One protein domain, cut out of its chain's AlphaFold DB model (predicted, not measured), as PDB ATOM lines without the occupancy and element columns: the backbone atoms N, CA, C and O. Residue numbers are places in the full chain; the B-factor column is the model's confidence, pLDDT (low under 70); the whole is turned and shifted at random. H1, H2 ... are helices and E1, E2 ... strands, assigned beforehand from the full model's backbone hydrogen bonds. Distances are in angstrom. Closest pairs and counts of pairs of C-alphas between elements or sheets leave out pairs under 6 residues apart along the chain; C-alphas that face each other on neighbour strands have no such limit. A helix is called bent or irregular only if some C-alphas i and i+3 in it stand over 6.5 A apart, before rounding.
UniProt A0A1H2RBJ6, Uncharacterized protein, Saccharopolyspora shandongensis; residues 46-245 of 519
ATOM      1  N   GLU A  46     283.661 117.326 343.169       76.75
ATOM      2  CA  GLU A  46     282.276 117.132 342.714       76.75
ATOM      3  C   GLU A  46     281.745 115.722 343.033       76.75
ATOM      4  O   GLU A  46     280.571 115.546 343.357       76.75
ATOM      5  N   ALA A  47     282.596 114.693 342.944       78.62
ATOM      6  CA  ALA A  47     282.218 113.332 343.314       78.62
ATOM      7  C   ALA A  47     282.084 113.176 344.837       78.62
ATOM      8  O   ALA A  47     281.157 112.508 345.289       78.62
ATOM      9  N   LEU A  48     282.948 113.837 345.616       75.31
ATOM     10  CA  LEU A  48     282.835 113.910 347.076       75.31
ATOM     11  C   LEU A  48     281.550 114.622 347.512       75.31
ATOM     12  O   LEU A  48     280.843 114.125 348.381       75.31
ATOM     13  N   ALA A  49     281.194 115.735 346.869       79.06
ATOM     14  CA  ALA A  49     279.975 116.484 347.176       79.06
ATOM     15  C   ALA A  49     278.701 115.643 347.025       79.06
ATOM     16  O   ALA A  49     277.736 115.852 347.750       79.06
ATOM     17  N   LYS A  50     278.700 114.647 346.130       83.00
ATOM     18  CA  LYS A  50     277.563 113.725 345.949       83.00
ATOM     19  C   LYS A  50     277.378 112.752 347.117       83.00
ATOM     20  O   LYS A  50     276.307 112.150 347.213       83.00
ATOM     21  N   LEU A  51     278.387 112.585 347.976       78.69
ATOM     22  CA  LEU A  51     278.295 111.785 349.199       78.69
ATOM     23  C   LEU A  51     277.559 112.517 350.323       78.69
ATOM     24  O   LEU A  51     276.978 111.863 351.188       78.69
ATOM     25  N   LEU A  52     277.604 113.849 350.327       82.56
ATOM     26  CA  LEU A  52     276.921 114.661 351.322       82.56
ATOM     27  C   LEU A  52     275.399 114.619 351.075       82.56
ATOM     28  O   LEU A  52     274.970 114.620 349.915       82.56
ATOM     29  N   PRO A  53     274.566 114.557 352.133       80.00
ATOM     30  CA  PRO A  53     273.116 114.635 351.995       80.00
ATOM     31  C   PRO A  53     272.682 115.875 351.226       80.00
ATOM     32  O   PRO A  53     273.229 116.968 351.424       80.00
ATOM     33  N   GLN A  54     271.666 115.714 350.380       78.56
ATOM     34  CA  GLN A  54     271.024 116.866 349.761       78.56
ATOM     35  C   GLN A  54     270.149 117.589 350.787       78.56
ATOM     36  O   GLN A  54     269.574 116.979 351.687       78.56
ATOM     37  N   ALA A  55     270.001 118.901 350.631       70.25
ATOM     38  CA  ALA A  55     269.020 119.647 351.403       70.25
ATOM     39  C   ALA A  55     267.604 119.074 351.198       70.25
ATOM     40  O   ALA A  55     267.160 118.876 350.068       70.25
ATOM     41  N   GLY A  56     266.896 118.828 352.298       70.81
ATOM     42  CA  GLY A  56     265.588 118.173 352.346       70.81
ATOM     43  C   GLY A  56     265.647 116.647 352.493       70.81
ATOM     44  O   GLY A  56     264.602 116.018 352.655       70.81
ATOM     45  N   GLU A  57     266.833 116.037 352.448       78.25
ATOM     46  CA  GLU A  57     267.015 114.614 352.731       78.25
ATOM     47  C   GLU A  57     267.088 114.397 354.251       78.25
ATOM     48  O   GLU A  57     267.981 114.904 354.922       78.25
ATOM     49  N   GLY A  58     266.139 113.655 354.826       82.44
ATOM     50  CA  GLY A  58     266.124 113.395 356.270       82.44
ATOM     51  C   GLY A  58     266.025 114.687 357.110       82.44
ATOM     52  O   GLY A  58     265.141 115.504 356.847       82.44
ATOM     53  N   PRO A  59     266.870 114.879 358.145       79.38
ATOM     54  CA  PRO A  59     266.834 116.062 359.004       79.38
ATOM     55  C   PRO A  59     267.570 117.276 358.413       79.38
ATOM     56  O   PRO A  59     267.526 118.349 359.006       79.38
ATOM     57  N   PHE A  60     268.264 117.123 357.285       82.12
ATOM     58  CA  PHE A  60     269.146 118.149 356.739       82.12
ATOM     59  C   PHE A  60     268.355 119.173 355.926       82.12
ATOM     60  O   PHE A  60     267.828 118.850 354.866       82.12
ATOM     61  N   GLN A  61     268.281 120.421 356.380       81.31
ATOM     62  CA  GLN A  61     267.653 121.518 355.637       81.31
ATOM     63  C   GLN A  61     268.730 122.420 355.018       81.31
ATOM     64  O   GLN A  61     269.778 122.638 355.629       81.31
ATOM     65  N   SER A  62     268.490 122.944 353.807       68.62
ATOM     66  CA  SER A  62     269.390 123.937 353.202       68.62
ATOM     67  C   SER A  62     269.404 125.190 354.056       68.62
ATOM     68  O   SER A  62     268.340 125.712 354.403       68.62
ATOM     69  N   ARG A  63     270.596 125.730 354.300       66.19
ATOM     70  CA  ARG A  63     270.718 127.105 354.757       66.19
ATOM     71  C   ARG A  63     270.303 128.022 353.608       66.19
ATOM     72  O   ARG A  63     270.967 128.086 352.577       66.19
ATOM     73  N   THR A  64     269.175 128.693 353.789       59.16
ATOM     74  CA  THR A  64     268.827 129.855 352.981       59.16
ATOM     75  C   THR A  64     269.414 131.064 353.696       59.16
ATOM     76  O   THR A  64     269.102 131.294 354.866       59.16
ATOM     77  N   GLU A  65     270.294 131.813 353.040       60.34
ATOM     78  CA  GLU A  65     270.747 133.095 353.569       60.34
ATOM     79  C   GLU A  65     269.571 134.073 353.694       60.34
ATOM     80  O   GLU A  65     268.492 133.870 353.128       60.34
ATOM     81  N   ALA A  66     269.766 135.154 354.454       56.53
ATOM     82  CA  ALA A  66     268.735 136.171 354.678       56.53
ATOM     83  C   ALA A  66     268.217 136.807 353.369       56.53
ATOM     84  O   ALA A  66     267.127 137.378 353.350       56.53
ATOM     85  N   ASP A  67     268.980 136.692 352.281       54.19
ATOM     86  CA  ASP A  67     268.640 137.173 350.944       54.19
ATOM     87  C   ASP A  67     267.938 136.126 350.052       54.19
ATOM     88  O   ASP A  67     267.587 136.426 348.909       54.19
ATOM     89  N   GLY A  68     267.692 134.914 350.559       51.78
ATOM     90  CA  GLY A  68     267.059 133.836 349.802       51.78
ATOM     91  C   GLY A  68     268.028 132.959 349.000       51.78
ATOM     92  O   GLY A  68     267.569 132.018 348.348       51.78
ATOM     93  N   SER A  69     269.335 133.239 349.016       50.12
ATOM     94  CA  SER A  69     270.333 132.425 348.317       50.12
ATOM     95  C   SER A  69     270.667 131.149 349.099       50.12
ATOM     96  O   SER A  69     270.654 131.122 350.329       50.12
ATOM     97  N   ALA A  70     270.914 130.051 348.383       53.34
ATOM     98  CA  ALA A  70     271.448 128.837 348.987       53.34
ATOM     99  C   ALA A  70     272.966 128.994 349.114       53.34
ATOM    100  O   ALA A  70     273.628 129.299 348.120       53.34
ATOM    101  N   THR A  71     273.508 128.791 350.313       55.84
ATOM    102  CA  THR A  71     274.954 128.864 350.540       55.84
ATOM    103  C   THR A  71     275.657 127.744 349.765       55.84
ATOM    104  O   THR A  71     275.243 126.585 349.831       55.84
ATOM    105  N   ASP A  72     276.690 128.089 348.993       53.38
ATOM    106  CA  ASP A  72     277.386 127.142 348.117       53.38
ATOM    107  C   ASP A  72     278.240 126.156 348.940       53.38
ATOM    108  O   ASP A  72     278.992 126.542 349.841       53.38
ATOM    109  N   ASN A  73     278.109 124.862 348.639       54.62
ATOM    110  CA  ASN A  73     278.787 123.777 349.349       54.62
ATOM    111  C   ASN A  73     280.284 123.791 349.005       54.62
ATOM    112  O   ASN A  73     280.680 123.282 347.957       54.62
ATOM    113  N   GLY A  74     281.131 124.350 349.874       49.72
ATOM    114  CA  GLY A  74     282.577 124.119 349.773       49.72
ATOM    115  C   GLY A  74     283.519 125.177 350.341       49.72
ATOM    116  O   GLY A  74     284.687 124.857 350.524       49.72
ATOM    117  N   GLN A  75     283.072 126.404 350.641       51.34
ATOM    118  CA  GLN A  75     283.986 127.478 351.094       51.34
ATOM    119  C   GLN A  75     283.968 127.780 352.602       51.34
ATOM    120  O   GLN A  75     284.881 128.441 353.087       51.34
ATOM    121  N   LEU A  76     282.981 127.295 353.359       53.03
ATOM    122  CA  LEU A  76     282.783 127.707 354.759       53.03
ATOM    123  C   LEU A  76     283.627 126.958 355.799       53.03
ATOM    124  O   LEU A  76     283.725 127.417 356.929       53.03
ATOM    125  N   LEU A  77     284.244 125.822 355.458       52.78
ATOM    126  CA  LEU A  77     284.980 125.043 356.462       52.78
ATOM    127  C   LEU A  77     286.341 125.668 356.820       52.78
ATOM    128  O   LEU A  77     286.907 125.322 357.850       52.78
ATOM    129  N   VAL A  78     286.845 126.606 356.009       50.03
ATOM    130  CA  VAL A  78     288.217 127.125 356.133       50.03
ATOM    131  C   VAL A  78     288.388 128.122 357.294       50.03
ATOM    132  O   VAL A  78     289.460 128.231 357.879       50.03
ATOM    133  N   SER A  79     287.340 128.867 357.653       52.59
ATOM    134  CA  SER A  79     287.419 129.865 358.732       52.59
ATOM    135  C   SER A  79     287.090 129.304 360.115       52.59
ATOM    136  O   SER A  79     287.461 129.906 361.116       52.59
ATOM    137  N   ASP A  80     286.394 128.167 360.171       56.88
ATOM    138  CA  ASP A  80     285.620 127.793 361.357       56.88
ATOM    139  C   ASP A  80     286.225 126.630 362.157       56.88
ATOM    140  O   ASP A  80     285.839 126.428 363.306       56.88
ATOM    141  N   VAL A  81     287.169 125.866 361.590       61.88
ATOM    142  CA  VAL A  81     287.912 124.815 362.315       61.88
ATOM    143  C   VAL A  81     289.269 125.365 362.774       61.88
ATOM    144  O   VAL A  81     290.319 124.923 362.318       61.88
ATOM    145  N   ALA A  82     289.273 126.362 363.655       65.00
ATOM    146  CA  ALA A  82     290.504 126.827 364.297       65.00
ATOM    147  C   ALA A  82     290.673 126.094 365.632       65.00
ATOM    148  O   ALA A  82     290.156 126.523 366.662       65.00
ATOM    149  N   ALA A  83     291.362 124.950 365.619       72.06
ATOM    150  CA  ALA A  83     291.826 124.380 366.876       72.06
ATOM    151  C   ALA A  83     292.878 125.329 367.495       72.06
ATOM    152  O   ALA A  83     293.604 125.998 366.756       72.06
ATOM    153  N   PRO A  84     292.981 125.420 368.831       76.38
ATOM    154  CA  PRO A  84     294.036 126.190 369.468       76.38
ATOM    155  C   PRO A  84     295.412 125.679 369.043       76.38
ATOM    156  O   PRO A  84     295.619 124.467 368.945       76.38
ATOM    157  N   GLU A  85     296.366 126.586 368.837       76.12
ATOM    158  CA  GLU A  85     297.730 126.210 368.453       76.12
ATOM    159  C   GLU A  85     298.308 125.184 369.448       76.12
ATOM    160  O   GLU A  85     298.247 125.358 370.668       76.12
ATOM    161  N   GLY A  86     298.855 124.082 368.927       75.19
ATOM    162  CA  GLY A  86     299.421 123.005 369.746       75.19
ATOM    163  C   GLY A  86     298.425 121.927 370.191       75.19
ATOM    164  O   GLY A  86     298.835 120.950 370.825       75.19
ATOM    165  N   CYS A  87     297.146 122.032 369.819       82.94
ATOM    166  CA  CYS A  87     296.234 120.894 369.897       82.94
ATOM    167  C   CYS A  87     296.704 119.774 368.946       82.94
ATOM    168  O   CYS A  87     296.983 120.044 367.781       82.94
ATOM    169  N   PRO A  88     296.684 118.488 369.341       81.56
ATOM    170  CA  PRO A  88     296.962 117.389 368.409       81.56
ATOM    171  C   PRO A  88     296.011 117.347 367.203       81.56
ATOM    172  O   PRO A  88     296.374 116.821 366.154       81.56
ATOM    173  N   ILE A  89     294.803 117.906 367.351       79.75
ATOM    174  CA  ILE A  89     293.818 118.021 366.271       79.75
ATOM    175  C   ILE A  89     294.098 119.194 365.318       79.75
ATOM    176  O   ILE A  89     293.500 119.240 364.254       79.75
ATOM    177  N   ASP A  90     295.006 120.111 365.650       79.19
ATOM    178  CA  ASP A  90     295.334 121.282 364.825       79.19
ATOM    179  C   ASP A  90     295.873 120.872 363.449       79.19
ATOM    180  O   ASP A  90     295.327 121.252 362.420       79.19
ATOM    181  N   ALA A  91     296.823 119.930 363.416       71.69
ATOM    182  CA  ALA A  91     297.332 119.367 362.163       71.69
ATOM    183  C   ALA A  91     296.234 118.688 361.316       71.69
ATOM    184  O   ALA A  91     296.304 118.683 360.090       71.69
ATOM    185  N   ILE A  92     295.210 118.122 361.963       74.38
ATOM    186  CA  ILE A  92     294.061 117.507 361.284       74.38
ATOM    187  C   ILE A  92     293.117 118.586 360.749       74.38
ATOM    188  O   ILE A  92     292.624 118.481 359.626       74.38
ATOM    189  N   ALA A  93     292.847 119.608 361.561       69.75
ATOM    190  CA  ALA A  93     292.031 120.743 361.182       69.75
ATOM    191  C   ALA A  93     292.637 121.422 359.956       69.75
ATOM    192  O   ALA A  93     291.923 121.597 358.978       69.75
ATOM    193  N   GLU A  94     293.947 121.676 359.948       67.62
ATOM    194  CA  GLU A  94     294.643 122.257 358.802       67.62
ATOM    195  C   GLU A  94     294.457 121.447 357.509       67.62
ATOM    196  O   GLU A  94     294.190 122.033 356.461       67.62
ATOM    197  N   GLU A  95     294.532 120.113 357.554       63.84
ATOM    198  CA  GLU A  95     294.323 119.265 356.368       63.84
ATOM    199  C   GLU A  95     292.891 119.373 355.809       63.84
ATOM    200  O   GLU A  95     292.690 119.408 354.592       63.84
ATOM    201  N   ILE A  96     291.882 119.471 356.683       64.25
ATOM    202  CA  ILE A  96     290.477 119.632 356.281       64.25
ATOM    203  C   ILE A  96     290.199 121.068 355.798       64.25
ATOM    204  O   ILE A  96     289.478 121.277 354.822       64.25
ATOM    205  N   VAL A  97     290.761 122.054 356.490       57.56
ATOM    206  CA  VAL A  97     290.575 123.497 356.287       57.56
ATOM    207  C   VAL A  97     291.266 123.970 355.014       57.56
ATOM    208  O   VAL A  97     290.681 124.706 354.227       57.56
ATOM    209  N   TRP A  98     292.502 123.543 354.777       51.41
ATOM    210  CA  TRP A  98     293.357 124.103 353.727       51.41
ATOM    211  C   TRP A  98     293.517 123.207 352.505       51.41
ATOM    212  O   TRP A  98     294.128 123.627 351.517       51.41
ATOM    213  N   GLY A  99     292.945 122.003 352.529       51.59
ATOM    214  CA  GLY A  99     292.899 121.088 351.395       51.59
ATOM    215  C   GLY A  99     291.975 121.586 350.281       51.59
ATOM    216  O   GLY A  99     290.970 120.952 349.980       51.59
ATOM    217  N   GLY A 100     292.316 122.703 349.633       49.81
ATOM    218  CA  GLY A 100     291.723 123.130 348.358       49.81
ATOM    219  C   GLY A 100     292.060 122.197 347.183       49.81
ATOM    220  O   GLY A 100     291.629 122.442 346.056       49.81
ATOM    221  N   ASP A 101     292.824 121.134 347.441       55.72
ATOM    222  CA  ASP A 101     293.136 120.063 346.503       55.72
ATOM    223  C   ASP A 101     292.023 118.994 346.453       55.72
ATOM    224  O   ASP A 101     291.109 118.937 347.278       55.72
ATOM    225  N   ALA A 102     292.074 118.131 345.434       53.41
ATOM    226  CA  ALA A 102     291.088 117.080 345.188       53.41
ATOM    227  C   ALA A 102     291.046 116.049 346.337       53.41
ATOM    228  O   ALA A 102     291.756 115.048 346.299       53.41
ATOM    229  N   GLY A 103     290.203 116.267 347.347       69.88
ATOM    230  CA  GLY A 103     290.137 115.347 348.487       69.88
ATOM    231  C   GLY A 103     289.183 115.722 349.617       69.88
ATOM    232  O   GLY A 103     288.793 114.818 350.356       69.88
ATOM    233  N   THR A 104     288.758 116.986 349.707       76.44
ATOM    234  CA  THR A 104     287.904 117.471 350.804       76.44
ATOM    235  C   THR A 104     286.613 118.107 350.291       76.44
ATOM    236  O   THR A 104     286.599 118.772 349.255       76.44
ATOM    237  N   VAL A 105     285.509 117.896 351.008       80.00
ATOM    238  CA  VAL A 105     284.230 118.575 350.774       80.00
ATOM    239  C   VAL A 105     283.535 118.912 352.089       80.00
ATOM    240  O   VAL A 105     283.701 118.217 353.089       80.00
ATOM    241  N   ALA A 106     282.737 119.971 352.065       80.62
ATOM    242  CA  ALA A 106     282.073 120.560 353.212       80.62
ATOM    243  C   ALA A 106     280.619 120.905 352.879       80.62
ATOM    244  O   ALA A 106     280.360 121.454 351.806       80.62
ATOM    245  N   ALA A 107     279.693 120.666 353.805       81.38
ATOM    246  CA  ALA A 107     278.350 121.239 353.752       81.38
ATOM    247  C   ALA A 107     277.880 121.678 355.135       81.38
ATOM    248  O   ALA A 107     278.218 121.065 356.149       81.38
ATOM    249  N   GLN A 108     277.072 122.733 355.152       84.00
ATOM    250  CA  GLN A 108     276.391 123.216 356.343       84.00
ATOM    251  C   GLN A 108     274.892 122.943 356.224       84.00
ATOM    252  O   GLN A 108     274.285 123.162 355.175       84.00
ATOM    253  N   TYR A 109     274.294 122.502 357.321       84.50
ATOM    254  CA  TYR A 109     272.897 122.121 357.411       84.50
ATOM    255  C   TYR A 109     272.227 122.815 358.585       84.50
ATOM    256  O   TYR A 109     272.818 122.950 359.656       84.50
ATOM    257  N   SER A 110     270.964 123.182 358.401       85.69
ATOM    258  CA  SER A 110     270.064 123.485 359.513       85.69
ATOM    259  C   SER A 110     269.275 122.229 359.869       85.69
ATOM    260  O   SER A 110     268.852 121.489 358.977       85.69
ATOM    261  N   LEU A 111     269.068 121.981 361.159       83.81
ATOM    262  CA  LEU A 111     268.227 120.885 361.640       83.81
ATOM    263  C   LEU A 111     266.819 121.391 362.011       83.81
ATOM    264  O   LEU A 111     266.578 122.598 362.038       83.81
ATOM    265  N   PRO A 112     265.852 120.492 362.295       76.81
ATOM    266  CA  PRO A 112     264.525 120.889 362.776       76.81
ATOM    267  C   PRO A 112     264.556 121.615 364.126       76.81
ATOM    268  O   PRO A 112     263.712 122.468 364.388       76.81
ATOM    269  N   ASN A 113     265.539 121.287 364.965       71.75
ATOM    270  CA  ASN A 113     265.933 122.122 366.092       71.75
ATOM    271  C   ASN A 113     266.909 123.169 365.543       71.75
ATOM    272  O   ASN A 113     267.715 122.796 364.696       71.75
ATOM    273  N   PRO A 114     266.899 124.431 366.003       74.56
ATOM    274  CA  PRO A 114     267.664 125.539 365.406       74.56
ATOM    275  C   PRO A 114     269.199 125.365 365.404       74.56
ATOM    276  O   PRO A 114     269.920 126.284 365.022       74.56
ATOM    277  N   ALA A 115     269.702 124.200 365.808       83.75
ATOM    278  CA  ALA A 115     271.078 123.785 365.660       83.75
ATOM    279  C   ALA A 115     271.508 123.780 364.186       83.75
ATOM    280  O   ALA A 115     270.847 123.225 363.299       83.75
ATOM    281  N   GLN A 116     272.669 124.377 363.954       88.12
ATOM    282  CA  GLN A 116     273.393 124.288 362.699       88.12
ATOM    283  C   GLN A 116     274.486 123.234 362.832       88.12
ATOM    284  O   GLN A 116     275.118 123.090 363.884       88.12
ATOM    285  N   VAL A 117     274.685 122.483 361.754       88.56
ATOM    286  CA  VAL A 117     275.691 121.430 361.683       88.56
ATOM    287  C   VAL A 117     276.540 121.622 360.449       88.56
ATOM    288  O   VAL A 117     276.024 121.719 359.339       88.56
ATOM    289  N   LEU A 118     277.849 121.635 360.644       87.31
ATOM    290  CA  LEU A 118     278.831 121.635 359.571       87.31
ATOM    291  C   LEU A 118     279.414 120.229 359.463       87.31
ATOM    292  O   LEU A 118     279.852 119.675 360.467       87.31
ATOM    293  N   VAL A 119     279.426 119.655 358.264       87.31
ATOM    294  CA  VAL A 119     279.986 118.327 357.990       87.31
ATOM    295  C   VAL A 119     281.075 118.464 356.938       87.31
ATOM    296  O   VAL A 119     280.807 118.869 355.807       87.31
ATOM    297  N   GLY A 120     282.299 118.115 357.316       85.38
ATOM    298  CA  GLY A 120     283.454 117.995 356.439       85.38
ATOM    299  C   GLY A 120     283.821 116.530 356.223       85.38
ATOM    300  O   GLY A 120     283.810 115.735 357.162       85.38
ATOM    301  N   VAL A 121     284.166 116.170 354.991       86.25
ATOM    302  CA  VAL A 121     284.660 114.838 354.626       86.25
ATOM    303  C   VAL A 121     285.952 114.998 353.848       86.25
ATOM    304  O   VAL A 121     285.981 115.717 352.853       86.25
ATOM    305  N   ALA A 122     286.992 114.291 354.279       86.44
ATOM    306  CA  ALA A 122     288.297 114.276 353.640       86.44
ATOM    307  C   ALA A 122     288.752 112.841 353.350       86.44
ATOM    308  O   ALA A 122     288.550 111.921 354.151       86.44
ATOM    309  N   ARG A 123     289.395 112.647 352.197       88.25
ATOM    310  CA  ARG A 123     290.132 111.423 351.873       88.25
ATOM    311  C   ARG A 123     291.622 111.665 352.086       88.25
ATOM    312  O   ARG A 123     292.256 112.326 351.275       88.25
ATOM    313  N   LEU A 124     292.166 111.069 353.136       85.88
ATOM    314  CA  LEU A 124     293.570 111.186 353.518       85.88
ATOM    315  C   LEU A 124     294.475 110.342 352.619       85.88
ATOM    316  O   LEU A 124     294.124 109.211 352.234       85.88
ATOM    317  N   ASP A 125     295.695 110.814 352.370       86.19
ATOM    318  CA  ASP A 125     296.729 109.953 351.816       86.19
ATOM    319  C   ASP A 125     297.057 108.830 352.804       86.19
ATOM    320  O   ASP A 125     297.013 108.970 354.026       86.19
ATOM    321  N   ARG A 126     297.482 107.673 352.286       89.69
ATOM    322  CA  ARG A 126     297.837 106.518 353.137       89.69
ATOM    323  C   ARG A 126     298.906 106.838 354.186       89.69
ATOM    324  O   ARG A 126     298.963 106.161 355.208       89.69
ATOM    325  N   ARG A 127     299.769 107.818 353.908       88.50
ATOM    326  CA  ARG A 127     300.829 108.275 354.817       88.50
ATOM    327  C   ARG A 127     300.303 109.156 355.958       88.50
ATOM    328  O   ARG A 127     300.966 109.223 356.984       88.50
ATOM    329  N   GLU A 128     299.142 109.783 355.779       88.12
ATOM    330  CA  GLU A 128     298.499 110.697 356.738       88.12
ATOM    331  C   GLU A 128     297.576 109.943 357.700       88.12
ATOM    332  O   GLU A 128     297.467 110.305 358.866       88.12
ATOM    333  N   VAL A 129     297.003 108.809 357.271       90.50
ATOM    334  CA  VAL A 129     296.089 107.994 358.099       90.50
ATOM    335  C   VAL A 129     296.655 107.665 359.479       90.50
ATOM    336  O   VAL A 129     295.937 107.755 360.471       90.50
ATOM    337  N   GLN A 130     297.916 107.232 359.557       93.25
ATOM    338  CA  GLN A 130     298.502 106.819 360.832       93.25
ATOM    339  C   GLN A 130     298.756 108.017 361.768       93.25
ATOM    340  O   GLN A 130     298.303 107.936 362.907       93.25
ATOM    341  N   PRO A 131     299.371 109.130 361.316       90.31
ATOM    342  CA  PRO A 131     299.413 110.379 362.081       90.31
ATOM    343  C   PRO A 131     298.046 110.851 362.587       90.31
ATOM    344  O   PRO A 131     297.909 111.120 363.778       90.31
ATOM    345  N   VAL A 132     297.023 110.883 361.724       90.25
ATOM    346  CA  VAL A 132     295.663 111.299 362.110       90.25
ATOM    347  C   VAL A 132     295.085 110.357 363.162       90.25
ATOM    348  O   VAL A 132     294.585 110.799 364.191       90.25
ATOM    349  N   ARG A 133     295.197 109.042 362.953       92.38
ATOM    350  CA  ARG A 133     294.780 108.029 363.932       92.38
ATOM    351  C   ARG A 133     295.451 108.234 365.286       92.38
ATOM    352  O   ARG A 133     294.780 108.156 366.313       92.38
ATOM    353  N   ASP A 134     296.758 108.463 365.291       90.81
ATOM    354  CA  ASP A 134     297.507 108.666 366.526       90.81
ATOM    355  C   ASP A 134     297.061 109.956 367.220       90.81
ATOM    356  O   ASP A 134     296.782 109.911 368.413       90.81
ATOM    357  N   ALA A 135     296.855 111.049 366.479       89.38
ATOM    358  CA  ALA A 135     296.335 112.306 367.014       89.38
ATOM    359  C   ALA A 135     294.909 112.183 367.588       89.38
ATOM    360  O   ALA A 135     294.644 112.705 368.672       89.38
ATOM    361  N   LEU A 136     294.001 111.447 366.935       90.75
ATOM    362  CA  LEU A 136     292.655 111.184 367.467       90.75
ATOM    363  C   LEU A 136     292.709 110.397 368.785       90.75
ATOM    364  O   LEU A 136     292.004 110.725 369.741       90.75
ATOM    365  N   ARG A 137     293.589 109.393 368.871       89.50
ATOM    366  CA  ARG A 137     293.761 108.566 370.076       89.50
ATOM    367  C   ARG A 137     294.442 109.314 371.213       89.50
ATOM    368  O   ARG A 137     293.957 109.277 372.339       89.50
ATOM    369  N   SER A 138     295.567 109.964 370.929       86.50
ATOM    370  CA  SER A 138     296.410 110.615 371.934       86.50
ATOM    371  C   SER A 138     295.979 112.038 372.262       86.50
ATOM    372  O   SER A 138     296.528 112.615 373.196       86.50
ATOM    373  N   GLY A 139     295.047 112.615 371.495       83.06
ATOM    374  CA  GLY A 139     294.477 113.926 371.781       83.06
ATOM    375  C   GLY A 139     293.996 113.984 373.226       83.06
ATOM    376  O   GLY A 139     293.292 113.075 373.661       83.06
ATOM    377  N   GLY A 140     294.419 115.003 373.965       85.88
ATOM    378  CA  GLY A 140     293.910 115.316 375.297       85.88
ATOM    379  C   GLY A 140     293.074 116.589 375.254       85.88
ATOM    380  O   GLY A 140     292.690 117.054 374.183       85.88
ATOM    381  N   HIS A 141     292.817 117.173 376.418       89.00
ATOM    382  CA  HIS A 141     292.308 118.539 376.495       89.00
ATOM    383  C   HIS A 141     293.314 119.529 375.903       89.00
ATOM    384  O   HIS A 141     294.525 119.327 376.029       89.00
ATOM    385  N   CYS A 142     292.817 120.612 375.315       86.88
ATOM    386  CA  CYS A 142     293.650 121.733 374.907       86.88
ATOM    387  C   CYS A 142     293.069 123.047 375.415       86.88
ATOM    388  O   CYS A 142     291.857 123.208 375.564       86.88
ATOM    389  N   THR A 143     293.949 124.019 375.600       83.56
ATOM    390  CA  THR A 143     293.581 125.413 375.812       83.56
ATOM    391  C   THR A 143     294.550 126.276 375.024       83.56
ATOM    392  O   THR A 143     295.751 126.007 375.034       83.56
ATOM    393  N   GLY A 144     294.054 127.323 374.383       78.94
ATOM    394  CA  GLY A 144     294.903 128.310 373.735       78.94
ATOM    395  C   GLY A 144     294.078 129.402 373.081       78.94
ATOM    396  O   GLY A 144     292.856 129.319 373.009       78.94
ATOM    397  N   GLN A 145     294.756 130.443 372.614       72.00
ATOM    398  CA  GLN A 145     294.099 131.416 371.754       72.00
ATOM    399  C   GLN A 145     293.773 130.744 370.412       72.00
ATOM    400  O   GLN A 145     294.590 129.944 369.930       72.00
ATOM    401  N   PRO A 146     292.607 131.030 369.813       63.88
ATOM    402  CA  PRO A 146     292.271 130.499 368.502       63.88
ATOM    403  C   PRO A 146     293.369 130.835 367.490       63.88
ATOM    404  O   PRO A 146     293.907 131.950 367.469       63.88
ATOM    405  N   ALA A 147     293.714 129.861 366.643       57.16
ATOM    406  CA  ALA A 147     294.659 130.069 365.557       57.16
ATOM    407  C   ALA A 147     294.164 131.233 364.674       57.16
ATOM    408  O   ALA A 147     293.058 131.226 364.134       57.16
ATOM    409  N   ARG A 148     294.979 132.288 364.615       53.44
ATOM    410  CA  ARG A 148     294.632 133.637 364.146       53.44
ATOM    411  C   ARG A 148     293.901 133.677 362.798       53.44
ATOM    412  O   ARG A 148     294.510 133.419 361.764       53.44
ATOM    413  N   TYR A 149     292.695 134.248 362.799       52.22
ATOM    414  CA  TYR A 149     292.056 134.836 361.612       52.22
ATOM    415  C   TYR A 149     291.496 136.245 361.879       52.22
ATOM    416  O   TYR A 149     290.319 136.533 361.705       52.22
ATOM    417  N   GLY A 150     292.380 137.156 362.292       49.31
ATOM    418  CA  GLY A 150     292.323 138.594 361.979       49.31
ATOM    419  C   GLY A 150     291.179 139.475 362.509       49.31
ATOM    420  O   GLY A 150     291.262 140.679 362.278       49.31
ATOM    421  N   ILE A 151     290.139 138.953 363.171       51.50
ATOM    422  CA  ILE A 151     288.961 139.753 363.586       51.50
ATOM    423  C   ILE A 151     288.407 139.349 364.969       51.50
ATOM    424  O   ILE A 151     287.208 139.440 365.206       51.50
ATOM    425  N   VAL A 152     289.248 138.902 365.899       53.00
ATOM    426  CA  VAL A 152     288.810 138.657 367.284       53.00
ATOM    427  C   VAL A 152     289.680 139.489 368.213       53.00
ATOM    428  O   VAL A 152     290.890 139.576 367.992       53.00
ATOM    429  N   ASP A 153     289.052 140.159 369.179       60.06
ATOM    430  CA  ASP A 153     289.741 140.895 370.237       60.06
ATOM    431  C   ASP A 153     290.739 139.943 370.928       60.06
ATOM    432  O   ASP A 153     290.394 138.797 371.216       60.06
ATOM    433  N   ASP A 154     291.979 140.389 371.170       62.00
ATOM    434  CA  ASP A 154     293.127 139.586 371.659       62.00
ATOM    435  C   ASP A 154     292.915 138.916 373.050       62.00
ATOM    436  O   ASP A 154     293.853 138.378 373.645       62.00
ATOM    437  N   GLU A 155     291.699 138.957 373.595       72.31
ATOM    438  CA  GLU A 155     291.349 138.622 374.976       72.31
ATOM    439  C   GLU A 155     290.570 137.303 375.120       72.31
ATOM    440  O   GLU A 155     290.472 136.796 376.241       72.31
ATOM    441  N   ASP A 156     290.060 136.720 374.026       80.25
ATOM    442  CA  ASP A 156     289.320 135.451 374.062       80.25
ATOM    443  C   ASP A 156     290.285 134.240 374.079       80.25
ATOM    444  O   ASP A 156     291.227 134.135 373.284       80.25
ATOM    445  N   VAL A 157     290.048 133.296 374.993       81.38
ATOM    446  CA  VAL A 157     290.781 132.026 375.107       81.38
ATOM    447  C   VAL A 157     289.827 130.862 374.876       81.38
ATOM    448  O   VAL A 157     288.845 130.724 375.603       81.38
ATOM    449  N   ASP A 158     290.169 129.986 373.931       85.06
ATOM    450  CA  ASP A 158     289.391 128.795 373.610       85.06
ATOM    451  C   ASP A 158     289.883 127.573 374.385       85.06
ATOM    452  O   ASP A 158     291.075 127.284 374.535       85.06
ATOM    453  N   VAL A 159     288.912 126.807 374.853       85.62
ATOM    454  CA  VAL A 159     289.069 125.626 375.686       85.62
ATOM    455  C   VAL A 159     288.431 124.463 374.947       85.62
ATOM    456  O   VAL A 159     287.233 124.477 374.697       85.62
ATOM    457  N   TRP A 160     289.220 123.451 374.593       90.31
ATOM    458  CA  TRP A 160     288.763 122.252 373.888       90.31
ATOM    459  C   TRP A 160     288.835 121.048 374.820       90.31
ATOM    460  O   TRP A 160     289.907 120.503 375.100       90.31
ATOM    461  N   THR A 161     287.681 120.614 375.310       89.81
ATOM    462  CA  THR A 161     287.563 119.498 376.243       89.81
ATOM    463  C   THR A 161     287.277 118.216 375.491       89.81
ATOM    464  O   THR A 161     286.185 118.043 374.950       89.81
ATOM    465  N   LYS A 162     288.237 117.285 375.485       91.56
ATOM    466  CA  LYS A 162     287.992 115.945 374.955       91.56
ATOM    467  C   LYS A 162     286.996 115.182 375.825       91.56
ATOM    468  O   LYS A 162     287.152 115.129 377.043       91.56
ATOM    469  N   VAL A 163     286.018 114.538 375.196       89.31
ATOM    470  CA  VAL A 163     284.977 113.752 375.868       89.31
ATOM    471  C   VAL A 163     285.186 112.264 375.601       89.31
ATOM    472  O   VAL A 163     285.314 111.829 374.455       89.31
ATOM    473  N   SER A 164     285.187 111.482 376.675       89.06
ATOM    474  CA  SER A 164     285.286 110.029 376.683       89.06
ATOM    475  C   SER A 164     283.911 109.383 376.685       89.06
ATOM    476  O   SER A 164     283.242 109.281 377.711       89.06
ATOM    477  N   ARG A 165     283.489 108.916 375.509       86.62
ATOM    478  CA  ARG A 165     282.267 108.124 375.329       86.62
ATOM    479  C   ARG A 165     282.402 107.170 374.140       86.62
ATOM    480  O   ARG A 165     283.173 107.460 373.218       86.62
ATOM    481  N   PRO A 166     281.638 106.062 374.125       85.50
ATOM    482  CA  PRO A 166     281.447 105.273 372.920       85.50
ATOM    483  C   PRO A 166     280.918 106.152 371.787       85.50
ATOM    484  O   PRO A 166     279.994 106.951 371.973       85.50
ATOM    485  N   TRP A 167     281.517 105.989 370.621       91.25
ATOM    486  CA  TRP A 167     281.266 106.765 369.424       91.25
ATOM    487  C   TRP A 167     281.356 105.894 368.173       91.25
ATOM    488  O   TRP A 167     281.510 104.683 368.258       91.25
ATOM    489  N   PHE A 168     281.217 106.516 367.015       91.06
ATOM    490  CA  PHE A 168     281.314 105.912 365.694       91.06
ATOM    491  C   PHE A 168     282.773 105.883 365.210       91.06
ATOM    492  O   PHE A 168     283.589 106.676 365.672       91.06
ATOM    493  N   GLY A 169     283.089 105.017 364.251       91.06
ATOM    494  CA  GLY A 169     284.372 104.946 363.554       91.06
ATOM    495  C   GLY A 169     285.239 103.746 363.912       91.06
ATOM    496  O   GLY A 169     284.933 102.930 364.778       91.06
ATOM    497  N   GLU A 170     286.380 103.650 363.229       92.88
ATOM    498  CA  GLU A 170     287.510 102.869 363.738       92.88
ATOM    499  C   GLU A 170     288.225 103.646 364.844       92.88
ATOM    500  O   GLU A 170     288.682 103.054 365.815       92.88
ATOM    501  N   GLU A 171     288.294 104.969 364.684       93.50
ATOM    502  CA  GLU A 171     288.871 105.909 365.638       93.50
ATOM    503  C   GLU A 171     288.026 107.169 365.684       93.50
ATOM    504  O   GLU A 171     287.507 107.614 364.654       93.50
ATOM    505  N   SER A 172     287.937 107.771 366.865       93.06
ATOM    506  CA  SER A 172     287.213 109.021 367.027       93.06
ATOM    507  C   SER A 172     287.827 109.912 368.091       93.06
ATOM    508  O   SER A 172     288.454 109.427 369.033       93.06
ATOM    509  N   ALA A 173     287.613 111.214 367.944       92.00
ATOM    510  CA  ALA A 173     287.837 112.181 368.999       92.00
ATOM    511  C   ALA A 173     286.655 113.146 369.056       92.00
ATOM    512  O   ALA A 173     286.220 113.678 368.033       92.00
ATOM    513  N   LEU A 174     286.136 113.352 370.260       92.56
ATOM    514  CA  LEU A 174     285.018 114.245 370.533       92.56
ATOM    515  C   LEU A 174     285.514 115.380 371.393       92.56
ATOM    516  O   LEU A 174     286.129 115.130 372.425       92.56
ATOM    517  N   TYR A 175     285.208 116.599 370.987       91.12
ATOM    518  CA  TYR A 175     285.549 117.791 371.732       91.12
ATOM    519  C   TYR A 175     284.297 118.619 371.960       91.12
ATOM    520  O   TYR A 175     283.453 118.759 371.079       91.12
ATOM    521  N   ARG A 176     284.191 119.189 373.148       90.50
ATOM    522  CA  ARG A 176     283.335 120.341 373.408       90.50
ATOM    523  C   ARG A 176     284.225 121.553 373.541       90.50
ATOM    524  O   ARG A 176     285.353 121.433 374.021       90.50
ATOM    525  N   THR A 177     283.737 122.690 373.076       87.25
ATOM    526  CA  THR A 177     284.491 123.934 373.157       87.25
ATOM    527  C   THR A 177     283.805 124.902 374.097       87.25
ATOM    528  O   THR A 177     282.592 124.847 374.283       87.25
ATOM    529  N   ALA A 178     284.587 125.768 374.714       85.19
ATOM    530  CA  ALA A 178     284.118 126.939 375.431       85.19
ATOM    531  C   ALA A 178     285.153 128.045 375.239       85.19
ATOM    532  O   ALA A 178     286.334 127.745 375.070       85.19
ATOM    533  N   SER A 179     284.728 129.295 375.283       84.12
ATOM    534  CA  SER A 179     285.617 130.448 375.289       84.12
ATOM    535  C   SER A 179     285.436 131.240 376.575       84.12
ATOM    536  O   SER A 179     284.376 131.204 377.197       84.12
ATOM    537  N   TYR A 180     286.476 131.928 377.021       83.00
ATOM    538  CA  TYR A 180     286.372 132.904 378.102       83.00
ATOM    539  C   TYR A 180     287.270 134.099 377.799       83.00
ATOM    540  O   TYR A 180     288.290 133.962 377.122       83.00
ATOM    541  N   ARG A 181     286.906 135.262 378.331       83.44
ATOM    542  CA  ARG A 181     287.691 136.493 378.236       83.44
ATOM    543  C   ARG A 181     288.674 136.614 379.374       83.44
ATOM    544  O   ARG A 181     288.428 136.126 380.472       83.44
ATOM    545  N   LEU A 182     289.779 137.298 379.133       80.88
ATOM    546  CA  LEU A 182     290.667 137.748 380.194       80.88
ATOM    547  C   LEU A 182     290.331 139.193 380.560       80.88
ATOM    548  O   LEU A 182     290.315 140.064 379.698       80.88
ATOM    549  N   ASP A 183     290.077 139.459 381.842       79.94
ATOM    550  CA  ASP A 183     289.915 140.825 382.337       79.94
ATOM    551  C   ASP A 183     291.252 141.601 382.309       79.94
ATOM    552  O   ASP A 183     292.324 141.071 381.991       79.94
ATOM    553  N   ALA A 184     291.213 142.881 382.689       80.62
ATOM    554  CA  ALA A 184     292.406 143.732 382.744       80.62
ATOM    555  C   ALA A 184     293.512 143.199 383.685       80.62
ATOM    556  O   ALA A 184     294.681 143.554 383.516       80.62
ATOM    557  N   ASP A 185     293.159 142.337 384.644       78.31
ATOM    558  CA  ASP A 185     294.072 141.673 385.577       78.31
ATOM    559  C   ASP A 185     294.478 140.261 385.097       78.31
ATOM    560  O   ASP A 185     295.112 139.515 385.848       78.31
ATOM    561  N   GLN A 186     294.146 139.890 383.853       79.88
ATOM    562  CA  GLN A 186     294.385 138.571 383.252       79.88
ATOM    563  C   GLN A 186     293.664 137.424 383.974       79.88
ATOM    564  O   GLN A 186     294.136 136.283 383.982       79.88
ATOM    565  N   ARG A 187     292.517 137.709 384.591       75.50
ATOM    566  CA  ARG A 187     291.649 136.686 385.178       75.50
ATOM    567  C   ARG A 187     290.578 136.272 384.178       75.50
ATOM    568  O   ARG A 187     290.064 137.138 383.473       75.50
ATOM    569  N   PRO A 188     290.211 134.983 384.128       75.62
ATOM    570  CA  PRO A 188     289.081 134.539 383.327       75.62
ATOM    571  C   PRO A 188     287.792 135.292 383.696       75.62
ATOM    572  O   PRO A 188     287.548 135.607 384.859       75.62
ATOM    573  N   ALA A 189     286.970 135.582 382.701       73.38
ATOM    574  CA  ALA A 189     285.666 136.218 382.797       73.38
ATOM    575  C   ALA A 189     284.796 135.708 381.641       73.38
ATOM    576  O   ALA A 189     285.324 135.251 380.630       73.38
ATOM    577  N   ASP A 190     283.472 135.774 381.782       73.38
ATOM    578  CA  ASP A 190     282.520 135.473 380.704       73.38
ATOM    579  C   ASP A 190     282.749 134.104 380.032       73.38
ATOM    580  O   ASP A 190     283.041 134.028 378.840       73.38
ATOM    581  N   LEU A 191     282.633 133.002 380.787       78.88
ATOM    582  CA  LEU A 191     282.691 131.665 380.185       78.88
ATOM    583  C   LEU A 191     281.484 131.460 379.255       78.88
ATOM    584  O   LEU A 191     280.345 131.347 379.711       78.88
ATOM    585  N   VAL A 192     281.745 131.365 377.955       80.38
ATOM    586  CA  VAL A 192     280.761 131.125 376.904       80.38
ATOM    587  C   VAL A 192     280.940 129.707 376.358       80.38
ATOM    588  O   VAL A 192     281.961 129.389 375.752       80.38
ATOM    589  N   PRO A 193     279.953 128.820 376.534       80.44
ATOM    590  CA  PRO A 193     279.958 127.505 375.904       80.44
ATOM    591  C   PRO A 193     279.949 127.629 374.373       80.44
ATOM    592  O   PRO A 193     279.183 128.411 373.809       80.44
ATOM    593  N   GLY A 194     280.788 126.841 373.710       84.75
ATOM    594  CA  GLY A 194     280.975 126.820 372.263       84.75
ATOM    595  C   GLY A 194     280.407 125.560 371.593       84.75
ATOM    596  O   GLY A 194     279.703 124.765 372.224       84.75
ATOM    597  N   PRO A 195     280.694 125.356 370.294       88.44
ATOM    598  CA  PRO A 195     280.250 124.181 369.554       88.44
ATOM    599  C   PRO A 195     280.859 122.867 370.064       88.44
ATOM    600  O   PRO A 195     281.913 122.827 370.709       88.44
ATOM    601  N   ALA A 196     280.224 121.761 369.685       90.19
ATOM    602  CA  ALA A 196     280.809 120.433 369.784       90.19
ATOM    603  C   ALA A 196     281.456 120.047 368.454       90.19
ATOM    604  O   ALA A 196     280.893 120.286 367.386       90.19
ATOM    605  N   TRP A 197     282.610 119.398 368.532       92.00
ATOM    606  CA  TRP A 197     283.344 118.854 367.405       92.00
ATOM    607  C   TRP A 197     283.470 117.350 367.524       92.00
ATOM    608  O   TRP A 197     283.751 116.803 368.591       92.00
ATOM    609  N   THR A 198     283.315 116.668 366.402       92.50
ATOM    610  CA  THR A 198     283.546 115.234 366.324       92.50
ATOM    611  C   THR A 198     284.413 114.942 365.120       92.50
ATOM    612  O   THR A 198     284.182 115.475 364.037       92.50
ATOM    613  N   PHE A 199     285.415 114.100 365.318       92.56
ATOM    614  CA  PHE A 199     286.324 113.648 364.281       92.56
ATOM    615  C   PHE A 199     286.247 112.134 364.252       92.56
ATOM    616  O   PHE A 199     286.460 111.496 365.279       92.56
ATOM    617  N   THR A 200     285.914 111.566 363.101       93.62
ATOM    618  CA  THR A 200     285.699 110.129 362.936       93.62
ATOM    619  C   THR A 200     286.507 109.626 361.753       93.62
ATOM    620  O   THR A 200     286.347 110.118 360.639       93.62
ATOM    621  N   LEU A 201     287.360 108.629 361.978       93.62
ATOM    622  CA  LEU A 201     288.208 108.025 360.956       93.62
ATOM    623  C   LEU A 201     287.769 106.583 360.674       93.62
ATOM    624  O   LEU A 201     287.536 105.793 361.592       93.62
ATOM    625  N   SER A 202     287.714 106.223 359.392       95.06
ATOM    626  CA  SER A 202     287.563 104.845 358.924       95.06
ATOM    627  C   SER A 202     288.408 104.617 357.670       95.06
ATOM    628  O   SER A 202     288.116 105.151 356.596       95.06
ATOM    629  N   GLY A 203     289.440 103.778 357.761       93.38
ATOM    630  CA  GLY A 203     290.370 103.573 356.652       93.38
ATOM    631  C   GLY A 203     291.107 104.865 356.273       93.38
ATOM    632  O   GLY A 203     291.902 105.368 357.058       93.38
ATOM    633  N   GLN A 204     290.871 105.381 355.061       92.31
ATOM    634  CA  GLN A 204     291.430 106.659 354.578       92.31
ATOM    635  C   GLN A 204     290.450 107.834 354.702       92.31
ATOM    636  O   GLN A 204     290.775 108.939 354.284       92.31
ATOM    637  N   TRP A 205     289.240 107.595 355.201       92.19
ATOM    638  CA  TRP A 205     288.179 108.591 355.217       92.19
ATOM    639  C   TRP A 205     288.065 109.211 356.596       92.19
ATOM    640  O   TRP A 205     287.849 108.499 357.579       92.19
ATOM    641  N   LEU A 206     288.201 110.529 356.646       90.94
ATOM    642  CA  LEU A 206     288.038 111.340 357.838       90.94
ATOM    643  C   LEU A 206     286.777 112.185 357.701       90.94
ATOM    644  O   LEU A 206     286.544 112.814 356.671       90.94
ATOM    645  N   VAL A 207     285.978 112.202 358.757       90.88
ATOM    646  CA  VAL A 207     284.770 113.010 358.860       90.88
ATOM    647  C   VAL A 207     284.934 113.927 360.053       90.88
ATOM    648  O   VAL A 207     285.156 113.447 361.163       90.88
ATOM    649  N   ALA A 208     284.811 115.227 359.823       90.69
ATOM    650  CA  ALA A 208     284.697 116.220 360.877       90.69
ATOM    651  C   ALA A 208     283.267 116.755 360.905       90.69
ATOM    652  O   ALA A 208     282.682 117.044 359.862       90.69
ATOM    653  N   MET A 209     282.699 116.900 362.094       90.69
ATOM    654  CA  MET A 209     281.393 117.518 362.279       90.69
ATOM    655  C   MET A 209     281.463 118.546 363.396       90.69
ATOM    656  O   MET A 209     281.951 118.225 364.478       90.69
ATOM    657  N   ARG A 210     280.937 119.742 363.134       91.19
ATOM    658  CA  ARG A 210     280.685 120.788 364.127       91.19
ATOM    659  C   ARG A 210     279.190 120.878 364.378       91.19
ATOM    660  O   ARG A 210     278.422 120.891 363.416       91.19
ATOM    661  N   VAL A 211     278.788 120.998 365.635       90.31
ATOM    662  CA  VAL A 211     277.403 121.263 366.029       90.31
ATOM    663  C   VAL A 211     277.366 122.520 366.890       90.31
ATOM    664  O   VAL A 211     277.975 122.559 367.958       90.31
ATOM    665  N   ASP A 212     276.661 123.546 366.415       86.88
ATOM    666  CA  ASP A 212     276.701 124.895 366.999       86.88
ATOM    667  C   ASP A 212     276.016 125.031 368.358       86.88
ATOM    668  O   ASP A 212     276.328 125.945 369.115       86.88
ATOM    669  N   ASP A 213     275.110 124.118 368.694       83.00
ATOM    670  CA  ASP A 213     274.451 124.089 370.002       83.00
ATOM    671  C   ASP A 213     275.313 123.434 371.103       83.00
ATOM    672  O   ASP A 213     274.910 123.424 372.266       83.00
ATOM    673  N   GLY A 214     276.486 122.882 370.758       84.12
ATOM    674  CA  GLY A 214     277.353 122.162 371.698       84.12
ATOM    675  C   GLY A 214     276.922 120.715 371.993       84.12
ATOM    676  O   GLY A 214     277.532 120.042 372.829       84.12
ATOM    677  N   SER A 215     275.885 120.204 371.326       84.69
ATOM    678  CA  SER A 215     275.278 118.908 371.629       84.69
ATOM    679  C   SER A 215     275.957 117.746 370.902       84.69
ATOM    680  O   SER A 215     275.902 117.602 369.676       84.69
ATOM    681  N   LEU A 216     276.538 116.834 371.686       87.56
ATOM    682  CA  LEU A 216     277.035 115.555 371.175       87.56
ATOM    683  C   LEU A 216     275.874 114.614 370.822       87.56
ATOM    684  O   LEU A 216     276.014 113.748 369.965       87.56
ATOM    685  N   GLU A 217     274.711 114.782 371.438       87.50
ATOM    686  CA  GLU A 217     273.501 114.013 371.153       87.50
ATOM    687  C   GLU A 217     272.955 114.373 369.769       87.50
ATOM    688  O   GLU A 217     272.610 113.480 368.990       87.50
ATOM    689  N   THR A 218     272.962 115.667 369.429       88.31
ATOM    690  CA  THR A 218     272.648 116.146 368.081       88.31
ATOM    691  C   THR A 218     273.593 115.498 367.066       88.31
ATOM    692  O   THR A 218     273.109 114.849 366.135       88.31
ATOM    693  N   ALA A 219     274.917 115.537 367.286       89.06
ATOM    694  CA  ALA A 219     275.887 114.862 366.410       89.06
ATOM    695  C   ALA A 219     275.617 113.347 366.283       89.06
ATOM    696  O   ALA A 219     275.583 112.790 365.181       89.06
ATOM    697  N   ALA A 220     275.362 112.672 367.407       90.44
ATOM    698  CA  ALA A 220     275.101 111.235 367.447       90.44
ATOM    699  C   ALA A 220     273.818 110.831 366.706       90.44
ATOM    700  O   ALA A 220     273.746 109.725 366.175       90.44
ATOM    701  N   SER A 221     272.811 111.709 366.646       89.12
ATOM    702  CA  SER A 221     271.564 111.452 365.911       89.12
ATOM    703  C   SER A 221     271.734 111.512 364.384       89.12
ATOM    704  O   SER A 221     270.964 110.903 363.630       89.12
ATOM    705  N   ILE A 222     272.767 112.220 363.925       88.25
ATOM    706  CA  ILE A 222     273.046 112.495 362.513       88.25
ATOM    707  C   ILE A 222     273.983 111.440 361.928       88.25
ATOM    708  O   ILE A 222     273.747 110.940 360.824       88.25
ATOM    709  N   HIS A 223     275.023 111.063 362.677       90.88
ATOM    710  CA  HIS A 223     276.051 110.124 362.233       90.88
ATOM    711  C   HIS A 223     275.513 108.824 361.622       90.88
ATOM    712  O   HIS A 223     275.953 108.491 360.523       90.88
ATOM    713  N   PRO A 224     274.534 108.111 362.216       90.38
ATOM    714  CA  PRO A 224     274.023 106.879 361.631       90.38
ATOM    715  C   PRO A 224     273.487 107.038 360.205       90.38
ATOM    716  O   PRO A 224     273.651 106.141 359.383       90.38
ATOM    717  N   GLN A 225     272.869 108.182 359.906       85.81
ATOM    718  CA  GLN A 225     272.271 108.466 358.602       85.81
ATOM    719  C   GLN A 225     273.349 108.743 357.548       85.81
ATOM    720  O   GLN A 225     273.271 108.218 356.439       85.81
ATOM    721  N   LEU A 226     274.387 109.503 357.917       86.50
ATOM    722  CA  LEU A 226     275.554 109.758 357.065       86.50
ATOM    723  C   LEU A 226     276.353 108.473 356.812       86.50
ATOM    724  O   LEU A 226     276.637 108.096 355.674       86.50
ATOM    725  N   PHE A 227     276.685 107.770 357.891       92.44
ATOM    726  CA  PHE A 227     277.625 106.658 357.884       92.44
ATOM    727  C   PHE A 227     277.052 105.388 357.272       92.44
ATOM    728  O   PHE A 227     277.787 104.682 356.590       92.44
ATOM    729  N   ALA A 228     275.750 105.113 357.416       88.06
ATOM    730  CA  ALA A 228     275.130 103.963 356.754       88.06
ATOM    731  C   ALA A 228     275.304 104.011 355.230       88.06
ATOM    732  O   ALA A 228     275.589 102.993 354.595       88.06
ATOM    733  N   ARG A 229     275.163 105.206 354.645       84.38
ATOM    734  CA  ARG A 229     275.363 105.415 353.213       84.38
ATOM    735  C   ARG A 229     276.831 105.225 352.839       84.38
ATOM    736  O   ARG A 229     277.128 104.433 351.944       84.38
ATOM    737  N   TRP A 230     277.746 105.876 353.552       88.38
ATOM    738  CA  TRP A 230     279.181 105.820 353.249       88.38
ATOM    739  C   TRP A 230     279.799 104.442 353.467       88.38
ATOM    740  O   TRP A 230     280.555 103.995 352.610       88.38
ATOM    741  N   ASP A 231     279.414 103.712 354.511       90.75
ATOM    742  CA  ASP A 231     279.883 102.339 354.731       90.75
ATOM    743  C   ASP A 231     279.532 101.430 353.552       90.75
ATOM    744  O   ASP A 231     280.346 100.608 353.126       90.75
ATOM    745  N   SER A 232     278.358 101.636 352.950       84.94
ATOM    746  CA  SER A 232     277.938 100.882 351.770       84.94
ATOM    747  C   SER A 232     278.613 101.333 350.465       84.94
ATOM    748  O   SER A 232     278.966 100.487 349.640       84.94
ATOM    749  N   GLU A 233     278.802 102.641 350.264       84.81
ATOM    750  CA  GLU A 233     279.307 103.218 349.006       84.81
ATOM    751  C   GLU A 233     280.844 103.243 348.929       84.81
ATOM    752  O   GLU A 233     281.420 103.071 347.851       84.81
ATOM    753  N   LEU A 234     281.513 103.437 350.068       85.31
ATOM    754  CA  LEU A 234     282.963 103.627 350.179       85.31
ATOM    755  C   LEU A 234     283.685 102.405 350.755       85.31
ATOM    756  O   LEU A 234     284.916 102.358 350.723       85.31
ATOM    757  N   GLY A 235     282.942 101.424 351.278       87.69
ATOM    758  CA  GLY A 235     283.517 100.272 351.973       87.69
ATOM    759  C   GLY A 235     284.181 100.652 353.299       87.69
ATOM    760  O   GLY A 235     285.191 100.055 353.673       87.69
ATOM    761  N   THR A 236     283.659 101.678 353.972       92.19
ATOM    762  CA  THR A 236     284.088 102.099 355.311       92.19
ATOM    763  C   THR A 236     283.385 101.292 356.406       92.19
ATOM    764  O   THR A 236     282.553 100.425 356.137       92.19
ATOM    765  N   ALA A 237     283.765 101.548 357.654       93.56
ATOM    766  CA  ALA A 237     283.178 100.971 358.855       93.56
ATOM    767  C   ALA A 237     282.905 102.063 359.903       93.56
ATOM    768  O   ALA A 237     283.166 101.877 361.090       93.56
ATOM    769  N   PHE A 238     282.400 103.218 359.470       93.88
ATOM    770  CA  PHE A 238     282.062 104.331 360.344       93.88
ATOM    771  C   PHE A 238     281.001 103.972 361.383       93.88
ATOM    772  O   PHE A 238     281.058 104.464 362.499       93.88
ATOM    773  N   LEU A 239     280.053 103.081 361.091       93.00
ATOM    774  CA  LEU A 239     279.061 102.657 362.089       93.00
ATOM    775  C   LEU A 239     279.626 101.740 363.180       93.00
ATOM    776  O   LEU A 239     278.908 101.372 364.114       93.00
ATOM    777  N   ARG A 240     280.894 101.338 363.074       89.69
ATOM    778  CA  ARG A 240     281.540 100.555 364.117       89.69
ATOM    779  C   ARG A 240     281.671 101.407 365.385       89.69
ATOM    780  O   ARG A 240     282.025 102.575 365.287       89.69
ATOM    781  N   PRO A 241     281.403 100.840 366.570       87.19
ATOM    782  CA  PRO A 241     281.669 101.548 367.804       87.19
ATOM    783  C   PRO A 241     283.181 101.649 368.060       87.19
ATOM    784  O   PRO A 241     283.877 100.627 368.061       87.19
ATOM    785  N   ALA A 242     283.657 102.859 368.335       81.75
ATOM    786  CA  ALA A 242     284.987 103.173 368.849       81.75
ATOM    787  C   ALA A 242     284.855 104.096 370.065       81.75
ATOM    788  O   ALA A 242     283.966 104.935 370.113       81.75
ATOM    789  N   GLU A 243     285.717 103.962 371.070       80.69
ATOM    790  CA  GLU A 243     285.756 104.943 372.159       80.69
ATOM    791  C   GLU A 243     286.559 106.174 371.739       80.69
ATOM    792  O   GLU A 243     287.677 106.052 371.235       80.69
ATOM    793  N   SER A 244     286.036 107.363 372.036       85.06
ATOM    794  CA  SER A 244     286.837 108.591 372.082       85.06
ATOM    795  C   SER A 244     287.668 108.606 373.372       85.06
ATOM    796  O   SER A 244     287.385 109.344 374.305       85.06
ATOM    797  N   GLY A 245     288.654 107.715 373.489       75.88
ATOM    798  CA  GLY A 245     289.405 107.527 374.737       75.88
ATOM    799  C   GLY A 245     290.236 108.749 375.159       75.88
ATOM    800  O   GLY A 245     290.644 109.557 374.325       75.88
TER     801      GLY A 245
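AT A GLANCE: This is residues 46 to 245 of the 519 residues of an uncharacterized protein of Saccharopolyspora shandongensis (UniProt A0A1H2RBJ6). A twisted sheet of seven strands makes the core, with H3 and H4 over one face and the long helix H5 along the other, three layers in all; the turn of the long hairpin E6 and E7 lies at one end of the longest axis, and the far part of H5 at the other. A small pair of strands, E5 and E9, lies by the start of E6, and a long unnamed stretch loops past edge strand E1. The 200 printed residues hold the named elements H1 H2 H3 E1 E2 H4 E3 E4 E5 E6 E7 E8 H5 E9, five helices and nine strands, class mixed. The large sheet, E1 E2 E8 E7 E6 E4 E3, is antiparallel. The whole is compact, with a radius of gyration of the C-alphas of 16.6 A and spans of 55 by 43 by 31 A.

HOW THE PARTS SIT: Start at edge strand E1, residues 104 to 110, and its hairpin partner E2, residues 116 to 123, where N 107 and O 119 are 2.9 A apart, within hydrogen-bond range. Next come E8, 205 to 211 (N 120 to O 208, 2.8 A), E7, 188 to 202 (N 198 to O 209, 2.8 A), E6, 171 to 182 (N 175 to O 197, 2.8 A), E4, 156 to 162 (N 159 to O 178, 2.8 A), and edge strand E3, 142 to 144 (N 144 to O 158, 3.0 A). E6 E7 E8 is a meander, each strand the antiparallel neighbour of the one before; E7 bends by 74 degrees at residue 191. H5, residues 216 to 234, is on the sheet at a height of 8.4 A, over E8 and only just not over E7, on which 2 of its C-alphas fall; it runs along the strands, at 25 degrees to E8 on the local plane, and its closest C-alphas to E8 are those of Ala 219 and Val 211, 6.6 A. It is only just irregular, C-alphas 221 and 224 being 6.7 A apart, with a kink of 38 degrees near residue 225. On the opposite face, H4, residues 129 to 138, is over E7 and E6 at a height of 8.7 A, with the C-alphas of Leu 136 and Ala 173 closest, 5.2 A. H3, residues 90 to 98, is on the same face as H4, across the strands, 9.9 A over the sheet. H2, residues 77 to 80, touches H3 at Val 78 and Val 97, C-alphas 4.3 A apart, and only grazes the sheet. H1, residues 46 to 49, is only just over E1, with 3 of its C-alphas falling on it. E5, residues 166 to 168, and E9, residues 241 to 243, are antiparallel, with N 167 and O 242 2.7 A apart. Every O i to N i+4 pair is within hydrogen-bond range in H3 and H4, and 12 of 15 are in H5; H1 and H2 are too short for such a pair.

IN THESE COORDINATES: Find C-alpha 46 at (282.276, 117.132, 342.714), where H1 begins. E7 runs 38.5 A from C-alpha 188 at (289.081, 134.539, 383.327), E6 35.1 A, H5 24.9 A and E2 23.7 A. E9 ends at C-alpha 243, (285.756, 104.943, 372.159).

THE WHOLE: The C-alphas farthest apart are those of Asp 185 and Ser 232, 55.4 A. The printed part has no cut; the links H1 to H2 and E3 to E4 are long. Residues 61 to 62, in the first of these, pair with 109 to 110 of E1. The mean pLDDT of the printed part is 79.3, with residues 62 to 82, 93 to 103 and 146 to 154 under 70.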